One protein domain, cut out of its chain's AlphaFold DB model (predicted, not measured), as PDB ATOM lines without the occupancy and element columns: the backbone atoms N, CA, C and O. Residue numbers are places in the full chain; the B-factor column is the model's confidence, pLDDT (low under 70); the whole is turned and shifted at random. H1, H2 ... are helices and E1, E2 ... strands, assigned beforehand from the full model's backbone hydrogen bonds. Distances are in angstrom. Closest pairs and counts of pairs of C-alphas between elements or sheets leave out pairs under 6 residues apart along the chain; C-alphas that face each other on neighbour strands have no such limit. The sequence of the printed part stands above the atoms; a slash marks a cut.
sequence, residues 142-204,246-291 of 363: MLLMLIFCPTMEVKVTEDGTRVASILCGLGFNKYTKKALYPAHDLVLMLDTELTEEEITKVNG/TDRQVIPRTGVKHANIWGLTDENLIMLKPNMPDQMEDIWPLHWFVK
ATOM      1  N   MET A 142     196.381 261.614 168.391       94.56
ATOM      2  CA  MET A 142     195.629 260.988 167.304       94.56
ATOM      3  C   MET A 142     195.081 259.625 167.729       94.56
ATOM      4  O   MET A 142     193.889 259.390 167.566       94.56
ATOM      5  N   LEU A 143     195.893 258.749 168.327       95.25
ATOM      6  CA  LEU A 143     195.429 257.423 168.751       95.25
ATOM      7  C   LEU A 143     194.298 257.498 169.772       95.25
ATOM      8  O   LEU A 143     193.290 256.814 169.626       95.25
ATOM      9  N   LEU A 144     194.438 258.349 170.792       94.31
ATOM     10  CA  LEU A 144     193.404 258.531 171.810       94.31
ATOM     11  C   LEU A 144     192.101 259.027 171.181       94.31
ATOM     12  O   LEU A 144     191.024 258.528 171.500       94.31
ATOM     13  N   MET A 145     192.201 259.975 170.251       93.44
ATOM     14  CA  MET A 145     191.045 260.469 169.511       93.44
ATOM     15  C   MET A 145     190.378 259.355 168.713       93.44
ATOM     16  O   MET A 145     189.173 259.181 168.830       93.44
ATOM     17  N   LEU A 146     191.148 258.577 167.957       96.38
ATOM     18  CA  LEU A 146     190.640 257.497 167.117       96.38
ATOM     19  C   LEU A 146     190.027 256.348 167.926       96.38
ATOM     20  O   LEU A 146     188.992 255.806 167.546       96.38
ATOM     21  N   ILE A 147     190.604 255.991 169.072       96.69
ATOM     22  CA  ILE A 147     190.060 254.927 169.924       96.69
ATOM     23  C   ILE A 147     188.705 255.343 170.504       96.69
ATOM     24  O   ILE A 147     187.770 254.546 170.484       96.69
ATOM     25  N   PHE A 148     188.570 256.588 170.975       95.25
ATOM     26  CA  PHE A 148     187.406 257.008 171.760       95.25
ATOM     27  C   PHE A 148     186.380 257.868 171.010       95.25
ATOM     28  O   PHE A 148     185.287 258.077 171.538       95.25
ATOM     29  N   CYS A 149     186.671 258.375 169.807       95.06
ATOM     30  CA  CYS A 149     185.710 259.215 169.093       95.06
ATOM     31  C   CYS A 149     184.492 258.398 168.616       95.06
ATOM     32  O   CYS A 149     184.643 257.246 168.199       95.06
ATOM     33  N   PRO A 150     183.278 258.973 168.636       93.44
ATOM     34  CA  PRO A 150     182.096 258.299 168.097       93.44
ATOM     35  C   PRO A 150     182.193 258.111 166.582       93.44
ATOM     36  O   PRO A 150     181.907 257.042 166.052       93.44
ATOM     37  N   THR A 151     182.615 259.158 165.877       93.56
ATOM     38  CA  THR A 151     182.778 259.164 164.425       93.56
ATOM     39  C   THR A 151     183.980 260.018 164.052       93.56
ATOM     40  O   THR A 151     184.295 261.005 164.728       93.56
ATOM     41  N   MET A 152     184.628 259.644 162.952       94.88
ATOM     42  CA  MET A 152     185.711 260.405 162.349       94.88
ATOM     43  C   MET A 152     185.480 260.622 160.852       94.88
ATOM     44  O   MET A 152     184.818 259.826 160.188       94.88
ATOM     45  N   GLU A 153     186.081 261.676 160.316       94.19
ATOM     46  CA  GLU A 153     186.243 261.914 158.888       94.19
ATOM     47  C   GLU A 153     187.677 262.377 158.629       94.19
ATOM     48  O   GLU A 153     188.156 263.353 159.209       94.19
ATOM     49  N   VAL A 154     188.378 261.655 157.760       94.12
ATOM     50  CA  VAL A 154     189.764 261.955 157.399       94.12
ATOM     51  C   VAL A 154     189.811 262.980 156.274       94.12
ATOM     52  O   VAL A 154     189.012 262.945 155.338       94.12
ATOM     53  N   LYS A 155     190.774 263.896 156.353       93.50
ATOM     54  CA  LYS A 155     191.060 264.890 155.321       93.50
ATOM     55  C   LYS A 155     192.454 264.629 154.784       93.50
ATOM     56  O   LYS A 155     193.436 264.683 155.527       93.50
ATOM     57  N   VAL A 156     192.523 264.316 153.501       92.25
ATOM     58  CA  VAL A 156     193.779 264.024 152.811       92.25
ATOM     59  C   VAL A 156     194.438 265.300 152.303       92.25
ATOM     60  O   VAL A 156     193.793 266.340 152.156       92.25
ATOM     61  N   THR A 157     195.736 265.218 152.047       90.50
ATOM     62  CA  THR A 157     196.496 266.237 151.318       90.50
ATOM     63  C   THR A 157     195.981 266.398 149.879       90.50
ATOM     64  O   THR A 157     195.288 265.526 149.360       90.50
ATOM     65  N   GLU A 158     196.309 267.512 149.210       86.25
ATOM     66  CA  GLU A 158     195.837 267.790 147.835       86.25
ATOM     67  C   GLU A 158     196.295 266.731 146.813       86.25
ATOM     68  O   GLU A 158     195.585 266.434 145.857       86.25
ATOM     69  N   ASP A 159     197.457 266.115 147.040       83.88
ATOM     70  CA  ASP A 159     197.975 264.995 146.250       83.88
ATOM     71  C   ASP A 159     197.308 263.651 146.603       83.88
ATOM     72  O   ASP A 159     197.486 262.673 145.886       83.88
ATOM     73  N   GLY A 160     196.511 263.583 147.676       86.31
ATOM     74  CA  GLY A 160     195.801 262.385 148.129       86.31
ATOM     75  C   GLY A 160     196.700 261.283 148.693       86.31
ATOM     76  O   GLY A 160     196.235 260.156 148.855       86.31
ATOM     77  N   THR A 161     197.976 261.577 148.961       86.88
ATOM     78  CA  THR A 161     198.974 260.563 149.334       86.88
ATOM     79  C   THR A 161     198.994 260.258 150.825       86.88
ATOM     80  O   THR A 161     199.394 259.167 151.220       86.88
ATOM     81  N   ARG A 162     198.565 261.209 151.666       90.81
ATOM     82  CA  ARG A 162     198.589 261.094 153.130       90.81
ATOM     83  C   ARG A 162     197.372 261.757 153.764       90.81
ATOM     84  O   ARG A 162     196.736 262.634 153.178       90.81
ATOM     85  N   VAL A 163     197.071 261.365 155.000       94.06
ATOM     86  CA  VAL A 163     196.086 262.059 155.839       94.06
ATOM     87  C   VAL A 163     196.748 263.285 156.465       94.06
ATOM     88  O   VAL A 163     197.781 263.179 157.116       94.06
ATOM     89  N   ALA A 164     196.149 264.454 156.273       93.62
ATOM     90  CA  ALA A 164     196.648 265.712 156.816       93.62
ATOM     91  C   ALA A 164     195.958 266.092 158.131       93.62
ATOM     92  O   ALA A 164     196.583 266.646 159.038       93.62
ATOM     93  N   SER A 165     194.658 265.812 158.238       94.50
ATOM     94  CA  SER A 165     193.894 266.075 159.453       94.50
ATOM     95  C   SER A 165     192.731 265.111 159.624       94.50
ATOM     96  O   SER A 165     192.244 264.527 158.657       94.50
ATOM     97  N   ILE A 166     192.238 265.004 160.851       95.31
ATOM     98  CA  ILE A 166     191.076 264.191 161.203       95.31
ATOM     99  C   ILE A 166     190.051 265.085 161.888       95.31
ATOM    100  O   ILE A 166     190.383 265.817 162.821       95.31
ATOM    101  N   LEU A 167     188.810 265.023 161.418       95.50
ATOM    102  CA  LEU A 167     187.654 265.627 162.059       95.50
ATOM    103  C   LEU A 167     186.946 264.555 162.889       95.50
ATOM    104  O   LEU A 167     186.472 263.563 162.346       95.50
ATOM    105  N   CYS A 168     186.887 264.746 164.201       95.88
ATOM    106  CA  CYS A 168     186.256 263.837 165.152       95.88
ATOM    107  C   CYS A 168     185.031 264.502 165.784       95.88
ATOM    108  O   CYS A 168     185.059 265.694 166.087       95.88
ATOM    109  N   GLY A 169     183.976 263.730 166.041       94.88
ATOM    110  CA  GLY A 169     182.774 264.233 166.704       94.88
ATOM    111  C   GLY A 169     181.616 263.245 166.638       94.88
ATOM    112  O   GLY A 169     181.822 262.041 166.488       94.88
ATOM    113  N   LEU A 170     180.388 263.761 166.733       94.06
ATOM    114  CA  LEU A 170     179.170 262.958 166.546       94.06
ATOM    115  C   LEU A 170     178.809 262.756 165.065       94.06
ATOM    116  O   LEU A 170     177.825 262.091 164.761       94.06
ATOM    117  N   GLY A 171     179.584 263.333 164.144       93.69
ATOM    118  CA  GLY A 171     179.325 263.274 162.712       93.69
ATOM    119  C   GLY A 171     178.263 264.278 162.263       93.69
ATOM    120  O   GLY A 171     178.045 265.329 162.873       93.69
ATOM    121  N   PHE A 172     177.594 263.961 161.158       94.62
ATOM    122  CA  PHE A 172     176.683 264.872 160.474       94.62
ATOM    123  C   PHE A 172     175.415 264.171 159.994       94.62
ATOM    124  O   PHE A 172     175.372 262.962 159.765       94.62
ATOM    125  N   ASN A 173     174.360 264.954 159.796       93.69
ATOM    126  CA  ASN A 173     173.136 264.464 159.187       93.69
ATOM    127  C   ASN A 173     173.341 264.283 157.673       93.69
ATOM    128  O   ASN A 173     173.596 265.248 156.950       93.69
ATOM    129  N   LYS A 174     173.182 263.050 157.181       88.12
ATOM    130  CA  LYS A 174     173.435 262.686 155.775       88.12
ATOM    131  C   LYS A 174     172.559 263.442 154.764       88.12
ATOM    132  O   LYS A 174     173.020 263.662 153.645       88.12
ATOM    133  N   TYR A 175     171.350 263.856 155.155       89.50
ATOM    134  CA  TYR A 175     170.397 264.575 154.301       89.50
ATOM    135  C   TYR A 175     170.637 266.085 154.314       89.50
ATOM    136  O   TYR A 175     170.708 266.709 153.262       89.50
ATOM    137  N   THR A 176     170.776 266.684 155.501       89.56
ATOM    138  CA  THR A 176     170.935 268.143 155.630       89.56
ATOM    139  C   THR A 176     172.382 268.607 155.493       89.56
ATOM    140  O   THR A 176     172.616 269.810 155.386       89.56
ATOM    141  N   LYS A 177     173.344 267.673 155.527       87.06
ATOM    142  CA  LYS A 177     174.798 267.913 155.508       87.06
ATOM    143  C   LYS A 177     175.294 268.818 156.644       87.06
ATOM    144  O   LYS A 177     176.350 269.431 156.543       87.06
ATOM    145  N   LYS A 178     174.541 268.903 157.746       91.56
ATOM    146  CA  LYS A 178     174.909 269.686 158.934       91.56
ATOM    147  C   LYS A 178     175.501 268.793 160.017       91.56
ATOM    148  O   LYS A 178     174.982 267.702 160.257       91.56
ATOM    149  N   ALA A 179     176.538 269.289 160.688       94.56
ATOM    150  CA  ALA A 179     177.107 268.672 161.883       94.56
ATOM    151  C   ALA A 179     176.018 268.429 162.940       94.56
ATOM    152  O   ALA A 179     175.157 269.288 163.153       94.56
ATOM    153  N   LEU A 180     176.056 267.271 163.598       95.25
ATOM    154  CA  LEU A 180     175.089 266.916 164.638       95.25
ATOM    155  C   LEU A 180     175.365 267.671 165.939       95.25
ATOM    156  O   LEU A 180     174.421 268.093 166.606       95.25
ATOM    157  N   TYR A 181     176.641 267.891 166.275       94.88
ATOM    158  CA  TYR A 181     177.014 268.661 167.459       94.88
ATOM    159  C   TYR A 181     178.295 269.491 167.263       94.88
ATOM    160  O   TYR A 181     179.315 269.227 167.899       94.88
ATOM    161  N   PRO A 182     178.230 270.557 166.440       92.38
ATOM    162  CA  PRO A 182     179.413 271.297 165.985       92.38
ATOM    163  C   PRO A 182     180.270 271.862 167.121       92.38
ATOM    164  O   PRO A 182     181.482 271.947 167.009       92.38
ATOM    165  N   ALA A 183     179.672 272.222 168.259       91.38
ATOM    166  CA  ALA A 183     180.418 272.754 169.401       91.38
ATOM    167  C   ALA A 183     181.479 271.777 169.964       91.38
ATOM    168  O   ALA A 183     182.437 272.227 170.598       91.38
ATOM    169  N   HIS A 184     181.293 270.470 169.757       92.31
ATOM    170  CA  HIS A 184     182.166 269.402 170.257       92.31
ATOM    171  C   HIS A 184     182.928 268.688 169.143       92.31
ATOM    172  O   HIS A 184     183.603 267.695 169.408       92.31
ATOM    173  N   ASP A 185     182.847 269.203 167.920       94.69
ATOM    174  CA  ASP A 185     183.698 268.729 166.849       94.69
ATOM    175  C   ASP A 185     185.141 269.183 167.105       94.69
ATOM    176  O   ASP A 185     185.408 270.283 167.613       94.69
ATOM    177  N   LEU A 186     186.074 268.300 166.773       93.94
ATOM    178  CA  LEU A 186     187.499 268.460 167.001       93.94
ATOM    179  C   LEU A 186     188.240 268.199 165.699       93.94
ATOM    180  O   LEU A 186     188.078 267.142 165.098       93.94
ATOM    181  N   VAL A 187     189.079 269.147 165.291       93.88
ATOM    182  CA  VAL A 187     189.988 268.972 164.154       93.88
ATOM    183  C   VAL A 187     191.394 268.773 164.680       93.88
ATOM    184  O   VAL A 187     191.948 269.660 165.328       93.88
ATOM    185  N   LEU A 188     191.972 267.614 164.388       93.31
ATOM    186  CA  LEU A 188     193.350 267.303 164.721       93.31
ATOM    187  C   LEU A 188     194.196 267.344 163.451       93.31
ATOM    188  O   LEU A 188     193.997 266.536 162.547       93.31
ATOM    189  N   MET A 189     195.145 268.275 163.398       93.19
ATOM    190  CA  MET A 189     196.188 268.282 162.370       93.19
ATOM    191  C   MET A 189     197.234 267.235 162.733       93.19
ATOM    192  O   MET A 189     197.764 267.269 163.844       93.19
ATOM    193  N   LEU A 190     197.531 266.325 161.813       93.62
ATOM    194  CA  LEU A 190     198.450 265.228 162.086       93.62
ATOM    195  C   LEU A 190     199.905 265.677 161.943       93.62
ATOM    196  O   LEU A 190     200.266 266.388 161.005       93.62
ATOM    197  N   ASP A 191     200.725 265.260 162.900       92.25
ATOM    198  CA  ASP A 191     202.186 265.384 162.911       92.25
ATOM    199  C   ASP A 191     202.898 264.027 162.828       92.25
ATOM    200  O   ASP A 191     204.123 263.963 162.759       92.25
ATOM    201  N   THR A 192     202.132 262.942 162.775       93.44
ATOM    202  CA  THR A 192     202.600 261.600 162.436       93.44
ATOM    203  C   THR A 192     201.730 261.018 161.334       93.44
ATOM    204  O   THR A 192     200.553 261.363 161.217       93.44
ATOM    205  N   GLU A 193     202.301 260.134 160.530       93.25
ATOM    206  CA  GLU A 193     201.566 259.423 159.492       93.25
ATOM    207  C   GLU A 193     200.451 258.554 160.093       93.25
ATOM    208  O   GLU A 193     200.620 257.981 161.167       93.25
ATOM    209  N   LEU A 194     199.308 258.506 159.401       95.00
ATOM    210  CA  LEU A 194     198.200 257.609 159.704       95.00
ATOM    211  C   LEU A 194     197.993 256.665 158.527       95.00
ATOM    212  O   LEU A 194     197.636 257.102 157.428       95.00
ATOM    213  N   THR A 195     198.174 255.377 158.783       92.44
ATOM    214  CA  THR A 195     198.083 254.321 157.770       92.44
ATOM    215  C   THR A 195     196.806 253.485 157.897       92.44
ATOM    216  O   THR A 195     196.123 253.482 158.923       92.44
ATOM    217  N   GLU A 196     196.489 252.725 156.847       91.69
ATOM    218  CA  GLU A 196     195.391 251.748 156.865       91.69
ATOM    219  C   GLU A 196     195.611 250.648 157.921       91.69
ATOM    220  O   GLU A 196     194.671 250.234 158.607       91.69
ATOM    221  N   GLU A 197     196.860 250.208 158.102       91.69
ATOM    222  CA  GLU A 197     197.221 249.208 159.111       91.69
ATOM    223  C   GLU A 197     196.915 249.715 160.528       91.69
ATOM    224  O   GLU A 197     196.357 248.992 161.357       91.69
ATOM    225  N   GLU A 198     197.213 250.984 160.811       93.62
ATOM    226  CA  GLU A 198     196.904 251.591 162.104       93.62
ATOM    227  C   GLU A 198     195.405 251.706 162.358       93.62
ATOM    228  O   GLU A 198     194.957 251.401 163.464       93.62
ATOM    229  N   ILE A 199     194.608 252.076 161.349       95.50
ATOM    230  CA  ILE A 199     193.146 252.076 161.489       95.50
ATOM    231  C   ILE A 199     192.611 250.668 161.725       95.50
ATOM    232  O   ILE A 199     191.710 250.486 162.541       95.50
ATOM    233  N   THR A 200     193.199 249.658 161.089       94.50
ATOM    234  CA  THR A 200     192.842 248.257 161.338       94.50
ATOM    235  C   THR A 200     193.114 247.870 162.795       94.50
ATOM    236  O   THR A 200     192.243 247.295 163.453       94.50
ATOM    237  N   LYS A 201     194.268 248.264 163.349       95.75
ATOM    238  CA  LYS A 201     194.602 248.059 164.771       95.75
ATOM    239  C   LYS A 201     193.650 248.818 165.706       95.75
ATOM    240  O   LYS A 201     193.174 248.239 166.682       95.75
ATOM    241  N   VAL A 202     193.323 250.077 165.399       97.19
ATOM    242  CA  VAL A 202     192.337 250.872 166.157       97.19
ATOM    243  C   VAL A 202     190.967 250.198 166.140       97.19
ATOM    244  O   VAL A 202     190.331 250.074 167.185       97.19
ATOM    245  N   ASN A 203     190.514 249.728 164.981       96.62
ATOM    246  CA  ASN A 203     189.243 249.027 164.862       96.62
ATOM    247  C   ASN A 203     189.246 247.716 165.653       96.62
ATOM    248  O   ASN A 203     188.237 247.389 166.266       96.62
ATOM    249  N   GLY A 204     190.379 247.008 165.724       96.31
ATOM    250  CA  GLY A 204     190.527 245.837 166.590       96.31
ATOM    251  C   GLY A 204     190.344 246.183 168.073       96.31
ATOM    252  O   GLY A 204     189.629 245.490 168.791       96.31
ATOM    253  N   THR A 246     203.993 251.192 168.435       90.06
ATOM    254  CA  THR A 246     204.276 251.265 166.996       90.06
ATOM    255  C   THR A 246     205.119 252.508 166.709       90.06
ATOM    256  O   THR A 246     204.733 253.614 167.095       90.06
ATOM    257  N   ASP A 247     206.246 252.319 166.023       86.94
ATOM    258  CA  ASP A 247     207.083 253.416 165.540       86.94
ATOM    259  C   ASP A 247     206.371 254.155 164.400       86.94
ATOM    260  O   ASP A 247     205.860 253.529 163.466       86.94
ATOM    261  N   ARG A 248     206.281 255.483 164.500       89.31
ATOM    262  CA  ARG A 248     205.485 256.317 163.593       89.31
ATOM    263  C   ARG A 248     206.360 257.323 162.889       89.31
ATOM    264  O   ARG A 248     207.067 258.100 163.521       89.31
ATOM    265  N   GLN A 249     206.205 257.382 161.573       88.75
ATOM    266  CA  GLN A 249     206.874 258.385 160.765       88.75
ATOM    267  C   GLN A 249     206.328 259.777 161.082       88.75
ATOM    268  O   GLN A 249     205.122 260.029 161.008       88.75
ATOM    269  N   VAL A 250     207.233 260.688 161.427       89.56
ATOM    270  CA  VAL A 250     206.916 262.093 161.678       89.56
ATOM    271  C   VAL A 250     206.645 262.793 160.351       89.56
ATOM    272  O   VAL A 250     207.417 262.671 159.398       89.56
ATOM    273  N   ILE A 251     205.554 263.554 160.281       90.06
ATOM    274  CA  ILE A 251     205.174 264.306 159.082       90.06
ATOM    275  C   ILE A 251     204.975 265.790 159.404       90.06
ATOM    276  O   ILE A 251     204.540 266.148 160.499       90.06
ATOM    277  N   PRO A 252     205.249 266.695 158.448       87.81
ATOM    278  CA  PRO A 252     204.933 268.103 158.629       87.81
ATOM    279  C   PRO A 252     203.415 268.320 158.621       87.81
ATOM    280  O   PRO A 252     202.705 267.854 157.722       87.81
ATOM    281  N   ARG A 253     202.922 269.105 159.586       90.44
ATOM    282  CA  ARG A 253     201.514 269.517 159.636       90.44
ATOM    283  C   ARG A 253     201.165 270.314 158.382       90.44
ATOM    284  O   ARG A 253     201.763 271.354 158.113       90.44
ATOM    285  N   THR A 254     200.167 269.846 157.639       88.81
ATOM    286  CA  THR A 254     199.748 270.456 156.370       88.81
ATOM    287  C   THR A 254     198.310 270.935 156.481       88.81
ATOM    288  O   THR A 254     197.418 270.128 156.702       88.81
ATOM    289  N   GLY A 255     198.068 272.239 156.336       86.75
ATOM    290  CA  GLY A 255     196.714 272.796 156.388       86.75
ATOM    291  C   GLY A 255     195.859 272.333 155.208       86.75
ATOM    292  O   GLY A 255     196.296 272.413 154.063       86.75
ATOM    293  N   VAL A 256     194.627 271.898 155.482       87.75
ATOM    294  CA  VAL A 256     193.660 271.492 154.451       87.75
ATOM    295  C   VAL A 256     192.429 272.384 154.502       87.75
ATOM    296  O   VAL A 256     191.958 272.785 155.570       87.75
ATOM    297  N   LYS A 257     191.897 272.713 153.323       86.56
ATOM    298  CA  LYS A 257     190.660 273.486 153.199       86.56
ATOM    299  C   LYS A 257     189.503 272.701 153.808       86.56
ATOM    300  O   LYS A 257     189.388 271.498 153.608       86.56
ATOM    301  N   HIS A 258     188.629 273.399 154.527       88.94
ATOM    302  CA  HIS A 258     187.417 272.811 155.105       88.94
ATOM    303  C   HIS A 258     187.676 271.626 156.054       88.94
ATOM    304  O   HIS A 258     186.832 270.741 156.194       88.94
ATOM    305  N   ALA A 259     188.821 271.623 156.747       90.50
ATOM    306  CA  ALA A 259     189.166 270.573 157.703       90.50
ATOM    307  C   ALA A 259     188.114 270.385 158.818       90.50
ATOM    308  O   ALA A 259     187.964 269.290 159.345       90.50
ATOM    309  N   ASN A 260     187.350 271.435 159.133       90.38
ATOM    310  CA  ASN A 260     186.291 271.455 160.143       90.38
ATOM    311  C   ASN A 260     184.867 271.249 159.588       90.38
ATOM    312  O   ASN A 260     183.902 271.555 160.285       90.38
ATOM    313  N   ILE A 261     184.712 270.812 158.336       91.81
ATOM    314  CA  ILE A 261     183.400 270.615 157.706       91.81
ATOM    315  C   ILE A 261     183.229 269.145 157.336       91.81
ATOM    316  O   ILE A 261     183.998 268.604 156.544       91.81
ATOM    317  N   TRP A 262     182.191 268.525 157.888       93.19
ATOM    318  CA  TRP A 262     181.795 267.155 157.579       93.19
ATOM    319  C   TRP A 262     181.232 266.996 156.166       93.19
ATOM    320  O   TRP A 262     180.569 267.893 155.643       93.19
ATOM    321  N   GLY A 263     181.423 265.815 155.586       87.38
ATOM    322  CA  GLY A 263     180.858 265.408 154.303       87.38
ATOM    323  C   GLY A 263     181.412 266.173 153.104       87.38
ATOM    324  O   GLY A 263     180.830 266.086 152.025       87.38
ATOM    325  N   LEU A 264     182.495 266.929 153.299       83.88
ATOM    326  CA  LEU A 264     183.198 267.679 152.262       83.88
ATOM    327  C   LEU A 264     184.606 267.097 152.098       83.88
ATOM    328  O   LEU A 264     185.614 267.708 152.463       83.88
ATOM    329  N   THR A 265     184.643 265.853 151.645       75.19
ATOM    330  CA  THR A 265     185.835 265.132 151.195       75.19
ATOM    331  C   THR A 265     185.815 265.042 149.670       75.19
ATOM    332  O   THR A 265     184.755 265.162 149.059       75.19
ATOM    333  N   ASP A 266     186.986 264.889 149.048       72.00
ATOM    334  CA  ASP A 266     187.086 264.710 147.595       72.00
ATOM    335  C   ASP A 266     186.261 263.481 147.173       72.00
ATOM    336  O   ASP A 266     186.470 262.377 147.682       72.00
ATOM    337  N   GLU A 267     185.297 263.687 146.272       69.62
ATOM    338  CA  GLU A 267     184.354 262.657 145.814       69.62
ATOM    339  C   GLU A 267     185.062 261.486 145.113       69.62
ATOM    340  O   GLU A 267     184.501 260.397 145.016       69.62
ATOM    341  N   ASN A 268     186.308 261.679 144.670       75.50
ATOM    342  CA  ASN A 268     187.111 260.645 144.019       75.50
ATOM    343  C   ASN A 268     187.798 259.680 145.001       75.50
ATOM    344  O   ASN A 268     188.488 258.754 144.569       75.50
ATOM    345  N   LEU A 269     187.665 259.890 146.315       83.19
ATOM    346  CA  LEU A 269     188.289 259.025 147.312       83.19
ATOM    347  C   LEU A 269     187.539 257.700 147.443       83.19
ATOM    348  O   LEU A 269     186.331 257.651 147.674       83.19
ATOM    349  N   ILE A 270     188.289 256.603 147.360       86.50
ATOM    350  CA  ILE A 270     187.755 255.263 147.602       86.50
ATOM    351  C   ILE A 270     187.702 255.043 149.113       86.50
ATOM    352  O   ILE A 270     188.731 255.066 149.787       86.50
ATOM    353  N   MET A 271     186.502 254.807 149.640       90.44
ATOM    354  CA  MET A 271     186.305 254.485 151.051       90.44
ATOM    355  C   MET A 271     186.529 252.992 151.304       90.44
ATOM    356  O   MET A 271     185.880 252.140 150.696       90.44
ATOM    357  N   LEU A 272     187.414 252.687 152.244       90.19
ATOM    358  CA  LEU A 272     187.710 251.354 152.741       90.19
ATOM    359  C   LEU A 272     186.835 251.055 153.957       90.19
ATOM    360  O   LEU A 272     186.756 251.847 154.902       90.19
ATOM    361  N   LYS A 273     186.166 249.904 153.917       90.25
ATOM    362  CA  LYS A 273     185.339 249.419 155.021       90.25
ATOM    363  C   LYS A 273     186.168 248.533 155.951       90.25
ATOM    364  O   LYS A 273     187.031 247.805 155.463       90.25
ATOM    365  N   PRO A 274     185.878 248.540 157.258       89.94
ATOM    366  CA  PRO A 274     186.492 247.598 158.182       89.94
ATOM    367  C   PRO A 274     186.144 246.156 157.790       89.94
ATOM    368  O   PRO A 274     184.990 245.841 157.505       89.94
ATOM    369  N   ASN A 275     187.140 245.269 157.811       85.38
ATOM    370  CA  ASN A 275     186.962 243.833 157.573       85.38
ATOM    371  C   ASN A 275     186.600 243.084 158.872       85.38
ATOM    372  O   ASN A 275     187.223 242.089 159.234       85.38
ATOM    373  N   MET A 276     185.654 243.628 159.636       85.50
ATOM    374  CA  MET A 276     185.198 243.086 160.917       85.50
ATOM    375  C   MET A 276     183.702 243.373 161.086       85.50
ATOM    376  O   MET A 276     183.213 244.359 160.527       85.50
ATOM    377  N   PRO A 277     182.965 242.528 161.828       82.50
ATOM    378  CA  PRO A 277     181.557 242.779 162.094       82.50
ATOM    379  C   PRO A 277     181.403 244.039 162.955       82.50
ATOM    380  O   PRO A 277     182.065 244.178 163.982       82.50
ATOM    381  N   ASP A 278     180.519 244.931 162.520       80.31
ATOM    382  CA  ASP A 278     180.147 246.176 163.198       80.31
ATOM    383  C   ASP A 278     178.634 246.128 163.428       80.31
ATOM    384  O   ASP A 278     177.865 245.956 162.471       80.31
ATOM    385  N   GLN A 279     178.199 246.182 164.685       83.25
ATOM    386  CA  GLN A 279     176.782 246.117 165.032       83.25
ATOM    387  C   GLN A 279     176.204 247.526 165.137       83.25
ATOM    388  O   GLN A 279     176.856 248.459 165.589       83.25
ATOM    389  N   MET A 280     174.934 247.699 164.763       78.06
ATOM    390  CA  MET A 280     174.297 249.023 164.823       78.06
ATOM    391  C   MET A 280     174.177 249.567 166.259       78.06
ATOM    392  O   MET A 280     174.024 250.771 166.449       78.06
ATOM    393  N   GLU A 281     174.224 248.680 167.254       82.69
ATOM    394  CA  GLU A 281     174.100 248.987 168.682       82.69
ATOM    395  C   GLU A 281     175.463 249.195 169.366       82.69
ATOM    396  O   GLU A 281     175.508 249.517 170.554       82.69
ATOM    397  N   ASP A 282     176.569 249.050 168.625       89.62
ATOM    398  CA  ASP A 282     177.915 249.215 169.163       89.62
ATOM    399  C   ASP A 282     178.166 250.659 169.627       89.62
ATOM    400  O   ASP A 282     177.876 251.639 168.936       89.62
ATOM    401  N   ILE A 283     178.762 250.792 170.816       92.06
ATOM    402  CA  ILE A 283     179.102 252.091 171.418       92.06
ATOM    403  C   ILE A 283     180.247 252.756 170.649       92.06
ATOM    404  O   ILE A 283     180.280 253.982 170.503       92.06
ATOM    405  N   TRP A 284     181.185 251.945 170.153       94.75
ATOM    406  CA  TRP A 284     182.326 252.379 169.354       94.75
ATOM    407  C   TRP A 284     182.238 251.792 167.941       94.75
ATOM    408  O   TRP A 284     182.900 250.786 167.677       94.75
ATOM    409  N   PRO A 285     181.477 252.416 167.019       93.88
ATOM    410  CA  PRO A 285     181.381 251.960 165.634       93.88
ATOM    411  C   PRO A 285     182.754 251.862 164.982       93.88
ATOM    412  O   PRO A 285     183.630 252.692 165.258       93.88
ATOM    413  N   LEU A 286     182.961 250.882 164.113       95.50
ATOM    414  CA  LEU A 286     184.245 250.721 163.440       95.50
ATOM    415  C   LEU A 286     184.481 251.825 162.400       95.50
ATOM    416  O   LEU A 286     183.600 252.229 161.638       95.50
ATOM    417  N   HIS A 287     185.713 252.317 162.354       95.12
ATOM    418  CA  HIS A 287     186.101 253.414 161.484       95.12
ATOM    419  C   HIS A 287     186.249 252.971 160.038       95.12
ATOM    420  O   HIS A 287     186.889 251.963 159.735       95.12
ATOM    421  N   TRP A 288     185.708 253.788 159.143       92.94
ATOM    422  CA  TRP A 288     185.970 253.703 157.714       92.94
ATOM    423  C   TRP A 288     187.212 254.524 157.397       92.94
ATOM    424  O   TRP A 288     187.440 255.569 158.008       92.94
ATOM    425  N   PHE A 289     187.992 254.087 156.418       93.75
ATOM    426  CA  PHE A 289     189.203 254.793 156.014       93.75
ATOM    427  C   PHE A 289     189.177 255.149 154.533       93.75
ATOM    428  O   PHE A 289     188.262 254.762 153.813       93.75
ATOM    429  N   VAL A 290     190.155 255.921 154.076       91.69
ATOM    430  CA  VAL A 290     190.314 256.263 152.659       91.69
ATOM    431  C   VAL A 290     191.481 255.480 152.086       91.69
ATOM    432  O   VAL A 290     192.524 255.355 152.725       91.69
ATOM    433  N   LYS A 291     191.330 254.982 150.860       89.94
ATOM    434  CA  LYS A 291     192.455 254.452 150.097       89.94
ATOM    435  C   LYS A 291     193.332 255.627 149.688       89.94
ATOM    436  O   LYS A 291     192.955 256.421 148.825       89.94
TER     437      LYS A 291
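AT A GLANCE: This is residues 142 to 204 and 246 to 291 of the 363 residues of an uncharacterized protein of Callosobruchus maculatus (UniProt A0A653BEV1). Little of this domain is regular structure: a small sheet, the meander E1 E2 E3, each strand the antiparallel neighbour of the one before, has H1 over one face; H2 packs on H1, off the sheet, and residues 246 to 291, with no named element, wrap round them. The 109 printed residues, 33 in named elements, run H1, E1, E2, E3, H2, a mixed class. The whole is compact, radius of gyration of the C-alphas 13.4 A, spanning 35 by 30 by 27 A.

HOW THE PARTS SIT: E2, residues 163 to 169, forms hairpins with E1, residues 151 to 156 (N 153 and O 167, 2.8 A), and E3, residues 186 to 189 (N 168 and O 186, 2.8 A). H1, residues 142 to 148, is on the sheet at a height of 9.3 A. H2, residues 196 to 204, touches H1 at a shallow tilt of 30 degrees, closest C-alphas Ile 147 and Val 202, 6.0 A. In both helices every O i to N i+4 pair is within hydrogen-bond range.

IN THESE COORDINATES: H1 begins at C-alpha 142 (195.629, 260.988, 167.304). E2 is 17.3 A long, E1 16.7 A. H2, 12.4 A, ends at C-alpha 204 (190.527, 245.837, 166.590).

THE WHOLE: Residues 205 to 245 are cut out, a 14.8 A gap between C-alphas 204 and 246. The link E2 to E3 is long. Residue 267 is under 70 in pLDDT.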